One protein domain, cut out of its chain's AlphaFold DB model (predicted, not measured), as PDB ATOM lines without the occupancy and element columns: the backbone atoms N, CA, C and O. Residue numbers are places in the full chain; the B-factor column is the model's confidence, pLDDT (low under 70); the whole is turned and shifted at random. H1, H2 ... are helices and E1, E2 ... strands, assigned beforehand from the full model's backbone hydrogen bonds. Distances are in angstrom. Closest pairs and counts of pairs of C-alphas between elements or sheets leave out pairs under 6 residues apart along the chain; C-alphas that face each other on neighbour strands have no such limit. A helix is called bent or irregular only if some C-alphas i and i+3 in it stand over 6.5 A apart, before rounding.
ATOM      1  N   GLY A  27     -20.009  41.753   0.414       90.38
ATOM      2  CA  GLY A  27     -19.585  41.490   1.775       90.38
ATOM      3  C   GLY A  27     -20.733  41.026   2.652       90.38
ATOM      4  O   GLY A  27     -21.896  41.014   2.254       90.38
ATOM      5  N   VAL A  28     -20.390  40.655   3.876       89.56
ATOM      6  CA  VAL A  28     -21.345  40.308   4.921       89.56
ATOM      7  C   VAL A  28     -21.109  41.256   6.081       89.56
ATOM      8  O   VAL A  28     -20.039  41.275   6.683       89.56
ATOM      9  N   HIS A  29     -22.113  42.067   6.370       88.19
ATOM     10  CA  HIS A  29     -22.137  42.915   7.541       88.19
ATOM     11  C   HIS A  29     -22.594  42.098   8.747       88.19
ATOM     12  O   HIS A  29     -23.683  41.517   8.732       88.19
ATOM     13  N   VAL A  30     -21.756  42.051   9.774       86.00
ATOM     14  CA  VAL A  30     -22.005  41.310  11.008       86.00
ATOM     15  C   VAL A  30     -22.569  42.278  12.033       86.00
ATOM     16  O   VAL A  30     -21.894  43.211  12.456       86.00
ATOM     17  N   THR A  31     -23.815  42.068  12.436       83.38
ATOM     18  CA  THR A  31     -24.398  42.785  13.571       83.38
ATOM     19  C   THR A  31     -24.204  41.972  14.848       83.38
ATOM     20  O   THR A  31     -23.736  40.835  14.822       83.38
ATOM     21  N   GLU A  32     -24.592  42.540  15.988       76.94
ATOM     22  CA  GLU A  32     -24.546  41.859  17.288       76.94
ATOM     23  C   GLU A  32     -25.340  40.543  17.314       76.94
ATOM     24  O   GLU A  32     -25.070  39.670  18.138       76.94
ATOM     25  N   THR A  33     -26.335  40.403  16.433       77.31
ATOM     26  CA  THR A  33     -27.284  39.285  16.458       77.31
ATOM     27  C   THR A  33     -27.442  38.565  15.125       77.31
ATOM     28  O   THR A  33     -27.997  37.468  15.108       77.31
ATOM     29  N   GLU A  34     -27.017  39.157  14.005       84.50
ATOM     30  CA  GLU A  34     -27.369  38.685  12.661       84.50
ATOM     31  C   GLU A  34     -26.252  38.930  11.632       84.50
ATOM     32  O   GLU A  34     -25.418  39.823  11.766       84.50
ATOM     33  N   LEU A  35     -26.267  38.144  10.552       86.00
ATOM     34  CA  LEU A  35     -25.376  38.292   9.399       86.00
ATOM     35  C   LEU A  35     -26.188  38.818   8.214       86.00
ATOM     36  O   LEU A  35     -27.143  38.169   7.786       86.00
ATOM     37  N   ARG A  36     -25.816  39.978   7.669       86.50
ATOM     38  CA  ARG A  36     -26.520  40.617   6.550       86.50
ATOM     39  C   ARG A  36     -25.624  40.700   5.324       86.50
ATOM     40  O   ARG A  36     -24.584  41.349   5.364       86.50
ATOM     41  N   PHE A  37     -26.055  40.107   4.216       87.38
ATOM     42  CA  PHE A  37     -25.380  40.296   2.935       87.38
ATOM     43  C   PHE A  37     -25.502  41.757   2.489       87.38
ATOM     44  O   PHE A  37     -26.590  42.337   2.498       87.38
ATOM     45  N   VAL A  38     -24.374  42.368   2.141       87.94
ATOM     46  CA  VAL A  38     -24.297  43.756   1.687       87.94
ATOM     47  C   VAL A  38     -23.563  43.821   0.361       87.94
ATOM     48  O   VAL A  38     -22.533  43.180   0.154       87.94
ATOM     49  N   VAL A  39     -24.095  44.642  -0.537       87.44
ATOM     50  CA  VAL A  39     -23.483  44.922  -1.830       87.44
ATOM     51  C   VAL A  39     -23.060  46.381  -1.837       87.44
ATOM     52  O   VAL A  39     -23.873  47.279  -1.625       87.44
ATOM     53  N   ASN A  40     -21.771  46.612  -2.046       83.44
ATOM     54  CA  ASN A  40     -21.203  47.930  -2.242       83.44
ATOM     55  C   ASN A  40     -21.240  48.260  -3.738       83.44
ATOM     56  O   ASN A  40     -20.530  47.654  -4.548       83.44
ATOM     57  N   VAL A  41     -22.113  49.202  -4.082       79.31
ATOM     58  CA  VAL A  41     -22.332  49.666  -5.448       79.31
ATOM     59  C   VAL A  41     -21.424  50.876  -5.691       79.31
ATOM     60  O   VAL A  41     -21.579  51.884  -4.991       79.31
ATOM     61  N   PRO A  42     -20.467  50.816  -6.637       71.38
ATOM     62  CA  PRO A  42     -19.681  51.993  -6.981       71.38
ATOM     63  C   PRO A  42     -20.586  53.076  -7.578       71.38
ATOM     64  O   PRO A  42     -21.594  52.790  -8.213       71.38
ATOM     65  N   SER A  43     -20.223  54.343  -7.394       67.50
ATOM     66  CA  SER A  43     -21.030  55.472  -7.887       67.50
ATOM     67  C   SER A  43     -21.093  55.578  -9.418       67.50
ATOM     68  O   SER A  43     -21.918  56.328  -9.927       67.50
ATOM     69  N   ASP A  44     -20.235  54.844 -10.129       66.94
ATOM     70  CA  ASP A  44     -20.078  54.855 -11.591       66.94
ATOM     71  C   ASP A  44     -20.769  53.639 -12.235       66.94
ATOM     72  O   ASP A  44     -20.195  52.930 -13.052       66.94
ATOM     73  N   ILE A  45     -21.982  53.336 -11.772       70.75
ATOM     74  CA  ILE A  45     -22.800  52.241 -12.296       70.75
ATOM     75  C   ILE A  45     -23.615  52.704 -13.488       70.75
ATOM     76  O   ILE A  45     -24.271  53.751 -13.440       70.75
ATOM     77  N   ASP A  46     -23.629  51.875 -14.528       64.81
ATOM     78  CA  ASP A  46     -24.515  52.085 -15.660       64.81
ATOM     79  C   ASP A  46     -25.983  52.002 -15.207       64.81
ATOM     80  O   ASP A  46     -26.406  51.090 -14.495       64.81
ATOM     81  N   SER A  47     -26.805  52.962 -15.636       59.84
ATOM     82  CA  SER A  47     -28.218  53.097 -15.226       59.84
ATOM     83  C   SER A  47     -29.133  51.930 -15.657       59.84
ATOM     84  O   SER A  47     -30.350  52.023 -15.516       59.84
ATOM     85  N   GLY A  48     -28.580  50.835 -16.196       67.50
ATOM     86  CA  GLY A  48     -29.310  49.626 -16.587       67.50
ATOM     87  C   GLY A  48     -29.898  48.844 -15.407       67.50
ATOM     88  O   GLY A  48     -30.877  48.120 -15.582       67.50
ATOM     89  N   TRP A  49     -29.373  49.034 -14.194       76.38
ATOM     90  CA  TRP A  49     -29.886  48.427 -12.962       76.38
ATOM     91  C   TRP A  49     -31.118  49.183 -12.456       76.38
ATOM     92  O   TRP A  49     -31.050  50.008 -11.548       76.38
ATOM     93  N   THR A  50     -32.254  48.931 -13.107       70.25
ATOM     94  CA  THR A  50     -33.514  49.651 -12.851       70.25
ATOM     95  C   THR A  50     -34.232  49.154 -11.592       70.25
ATOM     96  O   THR A  50     -34.970  49.919 -10.971       70.25
ATOM     97  N   ASP A  51     -34.008  47.895 -11.200       79.06
ATOM     98  CA  ASP A  51     -34.723  47.248 -10.101       79.06
ATOM     99  C   ASP A  51     -33.742  46.828  -8.985       79.06
ATOM    100  O   ASP A  51     -32.965  45.883  -9.164       79.06
ATOM    101  N   PRO A  52     -33.712  47.542  -7.840       80.12
ATOM    102  CA  PRO A  52     -32.719  47.316  -6.787       80.12
ATOM    103  C   PRO A  52     -32.886  45.953  -6.106       80.12
ATOM    104  O   PRO A  52     -31.899  45.331  -5.710       80.12
ATOM    105  N   ASP A  53     -34.126  45.477  -5.998       82.00
ATOM    106  CA  ASP A  53     -34.474  44.179  -5.434       82.00
ATOM    107  C   ASP A  53     -34.037  43.028  -6.350       82.00
ATOM    108  O   ASP A  53     -33.495  42.022  -5.885       82.00
ATOM    109  N   GLU A  54     -34.266  43.149  -7.662       83.56
ATOM    110  CA  GLU A  54     -33.798  42.159  -8.639       83.56
ATOM    111  C   GLU A  54     -32.274  42.103  -8.700       83.56
ATOM    112  O   GLU A  54     -31.691  41.024  -8.594       83.56
ATOM    113  N   PHE A  55     -31.641  43.271  -8.771       82.88
ATOM    114  CA  PHE A  55     -30.197  43.428  -8.696       82.88
ATOM    115  C   PHE A  55     -29.599  42.723  -7.471       82.88
ATOM    116  O   PHE A  55     -28.680  41.912  -7.619       82.88
ATOM    117  N   GLN A  56     -30.129  42.994  -6.269       84.81
ATOM    118  CA  GLN A  56     -29.630  42.369  -5.044       84.81
ATOM    119  C   GLN A  56     -29.705  40.848  -5.123       84.81
ATOM    120  O   GLN A  56     -28.708  40.180  -4.853       84.81
ATOM    121  N   ARG A  57     -30.850  40.302  -5.548       87.44
ATOM    122  CA  ARG A  57     -31.027  38.852  -5.691       87.44
ATOM    123  C   ARG A  57     -30.065  38.248  -6.713       87.44
ATOM    124  O   ARG A  57     -29.561  37.151  -6.482       87.44
ATOM    125  N   LEU A  58     -29.815  38.930  -7.833       88.31
ATOM    126  CA  LEU A  58     -28.888  38.470  -8.870       88.31
ATOM    127  C   LEU A  58     -27.450  38.413  -8.354       88.31
ATOM    128  O   LEU A  58     -26.793  37.386  -8.510       88.31
ATOM    129  N   VAL A  59     -26.972  39.480  -7.708       86.56
ATOM    130  CA  VAL A  59     -25.614  39.521  -7.143       86.56
ATOM    131  C   VAL A  59     -25.453  38.516  -6.014       86.56
ATOM    132  O   VAL A  59     -24.442  37.814  -5.961       86.56
ATOM    133  N   GLU A  60     -26.438  38.426  -5.125       89.12
ATOM    134  CA  GLU A  60     -26.437  37.463  -4.030       89.12
ATOM    135  C   GLU A  60     -26.344  36.035  -4.572       89.12
ATOM    136  O   GLU A  60     -25.419  35.297  -4.233       89.12
ATOM    137  N   ARG A  61     -27.241  35.670  -5.494       89.38
ATOM    138  CA  ARG A  61     -27.227  34.356  -6.135       89.38
ATOM    139  C   ARG A  61     -25.900  34.086  -6.836       89.38
ATOM    140  O   ARG A  61     -25.312  33.038  -6.607       89.38
ATOM    141  N   ALA A  62     -25.415  35.018  -7.651       89.75
ATOM    142  CA  ALA A  62     -24.166  34.850  -8.383       89.75
ATOM    143  C   ALA A  62     -22.954  34.704  -7.448       89.75
ATOM    144  O   ALA A  62     -22.001  33.997  -7.776       89.75
ATOM    145  N   THR A  63     -22.993  35.342  -6.275       90.06
ATOM    146  CA  THR A  63     -21.970  35.189  -5.236       90.06
ATOM    147  C   THR A  63     -22.019  33.788  -4.636       90.06
ATOM    148  O   THR A  63     -20.991  33.115  -4.595       90.06
ATOM    149  N   TRP A  64     -23.201  33.308  -4.244       91.00
ATOM    150  CA  TRP A  64     -23.382  31.967  -3.670       91.00
ATOM    151  C   TRP A  64     -23.267  30.826  -4.693       91.00
ATOM    152  O   TRP A  64     -23.028  29.680  -4.332       91.00
ATOM    153  N   GLU A  65     -23.368  31.115  -5.991       91.06
ATOM    154  CA  GLU A  65     -23.012  30.168  -7.055       91.06
ATOM    155  C   GLU A  65     -21.488  29.971  -7.180       91.06
ATOM    156  O   GLU A  65     -21.044  29.027  -7.836       91.06
ATOM    157  N   ARG A  66     -20.674  30.852  -6.576       89.94
ATOM    158  CA  ARG A  66     -19.199  30.782  -6.593       89.94
ATOM    159  C   ARG A  66     -18.584  30.493  -5.232       89.94
ATOM    160  O   ARG A  66     -17.522  29.880  -5.181       89.94
ATOM    161  N   LEU A  67     -19.232  30.933  -4.160       89.69
ATOM    162  CA  LEU A  67     -18.834  30.699  -2.778       89.69
ATOM    163  C   LEU A  67     -19.876  29.838  -2.074       89.69
ATOM    164  O   LEU A  67     -21.073  30.020  -2.270       89.69
ATOM    165  N   ASP A  68     -19.428  28.955  -1.192       88.81
ATOM    166  CA  ASP A  68     -20.342  28.182  -0.359       88.81
ATOM    167  C   ASP A  68     -20.908  29.069   0.761       88.81
ATOM    168  O   ASP A  68     -20.193  29.501   1.670       88.81
ATOM    169  N   GLN A  69     -22.203  29.384   0.663       88.56
ATOM    170  CA  GLN A  69     -22.887  30.280   1.596       88.56
ATOM    171  C   GLN A  69     -22.781  29.780   3.043       88.56
ATOM    172  O   GLN A  69     -22.504  30.570   3.948       88.56
ATOM    173  N   GLU A  70     -22.984  28.482   3.283       88.56
ATOM    174  CA  GLU A  70     -22.955  27.916   4.635       88.56
ATOM    175  C   GLU A  70     -21.554  28.001   5.244       88.56
ATOM    176  O   GLU A  70     -21.413  28.390   6.406       88.56
ATOM    177  N   GLN A  71     -20.517  27.688   4.466       88.38
ATOM    178  CA  GLN A  71     -19.123  27.776   4.897       88.38
ATOM    179  C   GLN A  71     -18.701  29.217   5.184       88.38
ATOM    180  O   GLN A  71     -18.090  29.473   6.224       88.38
ATOM    181  N   VAL A  72     -19.062  30.167   4.319       89.31
ATOM    182  CA  VAL A  72     -18.764  31.592   4.527       89.31
ATOM    183  C   VAL A  72     -19.447  32.098   5.797       89.31
ATOM    184  O   VAL A  72     -18.777  32.637   6.680       89.31
ATOM    185  N   LEU A  73     -20.758  31.878   5.940       87.19
ATOM    186  CA  LEU A  73     -21.506  32.329   7.115       87.19
ATOM    187  C   LEU A  73     -21.009  31.656   8.396       87.19
ATOM    188  O   LEU A  73     -20.866  32.329   9.413       87.19
ATOM    189  N   ARG A  74     -20.683  30.358   8.359       87.50
ATOM    190  CA  ARG A  74     -20.091  29.643   9.500       87.50
ATOM    191  C   ARG A  74     -18.738  30.221   9.894       87.50
ATOM    192  O   ARG A  74     -18.474  30.374  11.083       87.50
ATOM    193  N   THR A  75     -17.886  30.522   8.921       88.38
ATOM    194  CA  THR A  75     -16.546  31.071   9.161       88.38
ATOM    195  C   THR A  75     -16.639  32.431   9.851       88.38
ATOM    196  O   THR A  75     -15.983  32.654  10.872       88.38
ATOM    197  N   ILE A  76     -17.534  33.291   9.361       87.75
ATOM    198  CA  ILE A  76     -17.814  34.604   9.947       87.75
ATOM    199  C   ILE A  76     -18.436  34.463  11.342       87.75
ATOM    200  O   ILE A  76     -17.969  35.088  12.289       87.75
ATOM    201  N   ALA A  77     -19.437  33.593  11.499       84.06
ATOM    202  CA  ALA A  77     -20.080  33.314  12.785       84.06
ATOM    203  C   ALA A  77     -19.143  32.647  13.801       84.06
ATOM    204  O   ALA A  77     -19.441  32.639  14.989       84.06
ATOM    205  N   THR A  78     -18.034  32.050  13.361       85.88
ATOM    206  CA  THR A  78     -17.019  31.493  14.263       85.88
ATOM    207  C   THR A  78     -16.131  32.602  14.814       85.88
ATOM    208  O   THR A  78     -15.852  32.617  16.009       85.88
ATOM    209  N   HIS A  79     -15.742  33.558  13.968       83.19
ATOM    210  CA  HIS A  79     -14.862  34.661  14.362       83.19
ATOM    211  C   HIS A  79     -15.611  35.826  15.023       83.19
ATOM    212  O   HIS A  79     -14.998  36.575  15.773       83.19
ATOM    213  N   ASN A  80     -16.925  35.953  14.796       74.31
ATOM    214  CA  ASN A  80     -17.791  37.010  15.336       74.31
ATOM    215  C   ASN A  80     -17.142  38.408  15.315       74.31
ATOM    216  O   ASN A  80     -17.019  39.028  16.375       74.31
ATOM    217  N   PRO A  81     -16.738  38.937  14.145       73.56
ATOM    218  CA  PRO A  81     -16.263  40.310  14.056       73.56
ATOM    219  C   PRO A  81     -17.476  41.256  14.133       73.56
ATOM    220  O   PRO A  81     -17.959  41.769  13.129       73.56
ATOM    221  N   VAL A  82     -18.059  41.383  15.327       81.06
ATOM    222  CA  VAL A  82     -19.274  42.171  15.573       81.06
ATOM    223  C   VAL A  82     -19.049  43.623  15.149       81.06
ATOM    224  O   VAL A  82     -18.017  44.204  15.473       81.06
ATOM    225  N   ASP A  83     -20.039  44.203  14.464       83.12
ATOM    226  CA  ASP A  83     -20.008  45.555  13.882       83.12
ATOM    227  C   ASP A  83     -19.003  45.721  12.724       83.12
ATOM    228  O   ASP A  83     -18.760  46.824  12.234       83.12
ATOM    229  N   GLU A  84     -18.449  44.618  12.215       85.25
ATOM    230  CA  GLU A  84     -17.543  44.621  11.071       85.25
ATOM    231  C   GLU A  84     -18.253  44.197   9.780       85.25
ATOM    232  O   GLU A  84     -19.211  43.420   9.763       85.25
ATOM    233  N   THR A  85     -17.760  44.705   8.650       88.69
ATOM    234  CA  THR A  85     -18.173  44.222   7.330       88.69
ATOM    235  C   THR A  85     -17.076  43.357   6.745       88.69
ATOM    236  O   THR A  85     -16.042  43.857   6.306       88.69
ATOM    237  N   VAL A  86     -17.335  42.055   6.693       89.31
ATOM    238  CA  VAL A  86     -16.430  41.072   6.111       89.31
ATOM    239  C   VAL A  86     -16.548  41.147   4.595       89.31
ATOM    240  O   VAL A  86     -17.570  40.778   4.015       89.31
ATOM    241  N   PHE A  87     -15.510  41.654   3.939       88.88
ATOM    242  CA  PHE A  87     -15.487  41.780   2.486       88.88
ATOM    243  C   PHE A  87     -15.168  40.430   1.832       88.88
ATOM    244  O   PHE A  87     -14.114  39.853   2.085       88.88
ATOM    245  N   LEU A  88     -16.065  39.938   0.975       90.00
ATOM    246  CA  LEU A  88     -15.900  38.667   0.252       90.00
ATOM    247  C   LEU A  88     -15.207  38.849  -1.104       90.00
ATOM    248  O   LEU A  88     -14.771  37.882  -1.723       90.00
ATOM    249  N   GLY A  89     -15.113  40.087  -1.590       90.25
ATOM    250  CA  GLY A  89     -14.449  40.401  -2.846       90.25
ATOM    251  C   GLY A  89     -15.321  41.213  -3.787       90.25
ATOM    252  O   GLY A  89     -16.214  41.956  -3.373       90.25
ATOM    253  N   ARG A  90     -15.030  41.093  -5.081       90.62
ATOM    254  CA  ARG A  90     -15.745  41.821  -6.135       90.62
ATOM    255  C   ARG A  90     -16.282  40.869  -7.186       90.62
ATOM    256  O   ARG A  90     -15.606  39.912  -7.557       90.62
ATOM    257  N   ILE A  91     -17.462  41.165  -7.706       89.44
ATOM    258  CA  ILE A  91     -18.075  40.432  -8.809       89.44
ATOM    259  C   ILE A  91     -18.451  41.397  -9.922       89.44
ATOM    260  O   ILE A  91     -18.996  42.465  -9.672       89.44
ATOM    261  N   THR A  92     -18.140  41.023 -11.154       88.81
ATOM    262  CA  THR A  92     -18.474  41.780 -12.354       88.81
ATOM    263  C   THR A  92     -19.655  41.109 -13.042       88.81
ATOM    264  O   THR A  92     -19.522  39.989 -13.548       88.81
ATOM    265  N   LEU A  93     -20.804  41.782 -13.047       87.19
ATOM    266  CA  LEU A  93     -22.071  41.252 -13.549       87.19
ATOM    267  C   LEU A  93     -22.650  42.152 -14.640       87.19
ATOM    268  O   LEU A  93     -22.546  43.372 -14.562       87.19
ATOM    269  N   THR A  94     -23.310  41.558 -15.628       85.25
ATOM    270  CA  THR A  94     -24.198  42.296 -16.531       85.25
ATOM    271  C   THR A  94     -25.594  42.432 -15.908       85.25
ATOM    272  O   THR A  94     -25.983  41.574 -15.111       85.25
ATOM    273  N   PRO A  95     -26.392  43.440 -16.306       81.31
ATOM    274  CA  PRO A  95     -27.779  43.596 -15.846       81.31
ATOM    275  C   PRO A  95     -28.702  42.424 -16.222       81.31
ATOM    276  O   PRO A  95     -29.770  42.284 -15.645       81.31
ATOM    277  N   ASP A  96     -28.286  41.554 -17.148       78.69
ATOM    278  CA  ASP A  96     -28.987  40.307 -17.499       78.69
ATOM    279  C   ASP A  96     -28.719  39.167 -16.486       78.69
ATOM    280  O   ASP A  96     -29.260  38.071 -16.601       78.69
ATOM    281  N   GLY A  97     -27.856  39.394 -15.486       80.31
ATOM    282  CA  GLY A  97     -27.464  38.380 -14.502       80.31
ATOM    283  C   GLY A  97     -26.214  37.581 -14.882       80.31
ATOM    284  O   GLY A  97     -25.815  36.669 -14.155       80.31
ATOM    285  N   THR A  98     -25.568  37.894 -16.010       85.62
ATOM    286  CA  THR A  98     -24.400  37.141 -16.483       85.62
ATOM    287  C   THR A  98     -23.127  37.607 -15.780       85.62
ATOM    288  O   THR A  98     -22.739  38.769 -15.868       85.62
ATOM    289  N   VAL A  99     -22.426  36.681 -15.120       87.25
ATOM    290  CA  VAL A  99     -21.123  36.954 -14.495       87.25
ATOM    291  C   VAL A  99     -20.033  36.985 -15.563       87.25
ATOM    292  O   VAL A  99     -19.728  35.953 -16.162       87.25
ATOM    293  N   VAL A 100     -19.403  38.142 -15.753       88.00
ATOM    294  CA  VAL A 100     -18.303  38.321 -16.718       88.00
ATOM    295  C   VAL A 100     -16.947  38.098 -16.052       88.00
ATOM    296  O   VAL A 100     -16.054  37.485 -16.633       88.00
ATOM    297  N   ALA A 101     -16.793  38.557 -14.809       87.38
ATOM    298  CA  ALA A 101     -15.582  38.374 -14.018       87.38
ATOM    299  C   ALA A 101     -15.919  38.307 -12.527       87.38
ATOM    300  O   ALA A 101     -16.996  38.704 -12.096       87.38
ATOM    301  N   HIS A 102     -15.007  37.763 -11.731       90.44
ATOM    302  CA  HIS A 102     -15.139  37.737 -10.279       90.44
ATOM    303  C   HIS A 102     -13.762  37.569  -9.642       90.44
ATOM    304  O   HIS A 102     -12.917  36.838 -10.152       90.44
ATOM    305  N   ASP A 103     -13.560  38.251  -8.525       90.25
ATOM    306  CA  ASP A 103     -12.434  38.091  -7.608       90.25
ATOM    307  C   ASP A 103     -13.042  37.888  -6.216       90.25
ATOM    308  O   ASP A 103     -12.915  38.723  -5.321       90.25
ATOM    309  N   LEU A 104     -13.829  36.814  -6.099       89.38
ATOM    310  CA  LEU A 104     -14.481  36.386  -4.866       89.38
ATOM    311  C   LEU A 104     -13.577  35.406  -4.137       89.38
ATOM    312  O   LEU A 104     -13.001  34.508  -4.758       89.38
ATOM    313  N   ARG A 105     -13.454  35.576  -2.825       87.94
ATOM    314  CA  ARG A 105     -12.651  34.711  -1.965       87.94
ATOM    315  C   ARG A 105     -13.388  34.476  -0.661       87.94
ATOM    316  O   ARG A 105     -14.108  35.340  -0.170       87.94
TER     317      ARG A 105
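What this domain is: This is residues 27 to 105 of the 112 residues of an uncharacterized protein of Haloferax elongans ATCC BAA-1513 (UniProt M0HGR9). A strongly twisted sheet of four strands, bent along its inner strand E3, has two helices over one face and no named helix over the other. H2 lies over the end of the sheet where E1 and E3 pair, and H1 packs further along, against E2, E3 and E4. The printed part has 79 residues, with the order E1, E2, H1, H2, E3, E4 along the chain; the sheet order is E2, E1, E3, E4, all antiparallel. The class is mixed, helices and strands. The whole is compact, with a radius of gyration of the C-alphas of 13.1 A, yet elongated, with spans of 37 by 21 by 18 A.

Where its parts are: E3, residues 85 to 93, is the longest strand at 21.4 A, and it bends by 56 degrees at residue 88. E1 is residues 27 to 30, 9.5 A long, beginning with C-alpha 27 at (-19.585, 41.490, 1.775). E2 is residues 35 to 40, 15.7 A, and E4 is residues 99 to 104, 11.7 A, ending with C-alpha 104 at (-14.481, 36.386, -4.866). H1, residues 52 to 64, measures 18.2 A and begins with C-alpha 52 at (-32.719, 47.316, -6.787). H2, residues 69 to 79, measures 15.7 A.

How they stand to each other: The pairing of E3 is staggered: residues 85 to 87 pair with E1 and residues 89 to 93 with E4. For E1 and E3, at 156 degrees, N 28 and O 86 are 2.8 A apart, within hydrogen-bond range. E3 and E4 form a hairpin at 158 degrees, with N 92 and O 101 at 2.8 A. E1 and E2 form the other hairpin, at 141 degrees, with N 29 and O 36 at 2.8 A. E2 and E4 are edge strands and are apart. H1 and H2 are on the same face of the sheet, two layers, helices on one face. H2 has a height over the sheet of 9.9 A and lies over E1 and, only just, with 3 C-alphas, over E3; on the local plane it runs slantwise to E1 at 44 degrees. Its closest C-alphas to E2 are those of Leu 73 and Leu 35, 7.5 A. H1, at a height of 4.6 A, lies over none of the strands, but only just: 2 of its C-alphas fall on E3. Its closest C-alphas to E4 are those of Ala 62 and Val 99, 7.1 A, and to E2 those of Gln 56 and Val 39, 7.4 A. H1 and H2 meet only through their link. E2, H1, H2 and E3 make a split strand-helix-strand unit, two strands running the same way with E1 between them, and its crossover is left-handed. In H1 and H2 every O i to N i+4 pair is within hydrogen-bond range.

The domain as a whole: The C-alphas of Ser 47 and Thr 78 are the two farthest apart, at 38.2 A. The printed part has no cut. The link from E2 to H1, 11 residues, is long; the others are tight. The mean pLDDT of the printed part is 84.1, and it is under 70 at residues 43 to 44 and 46 to 48, which lie in that long link.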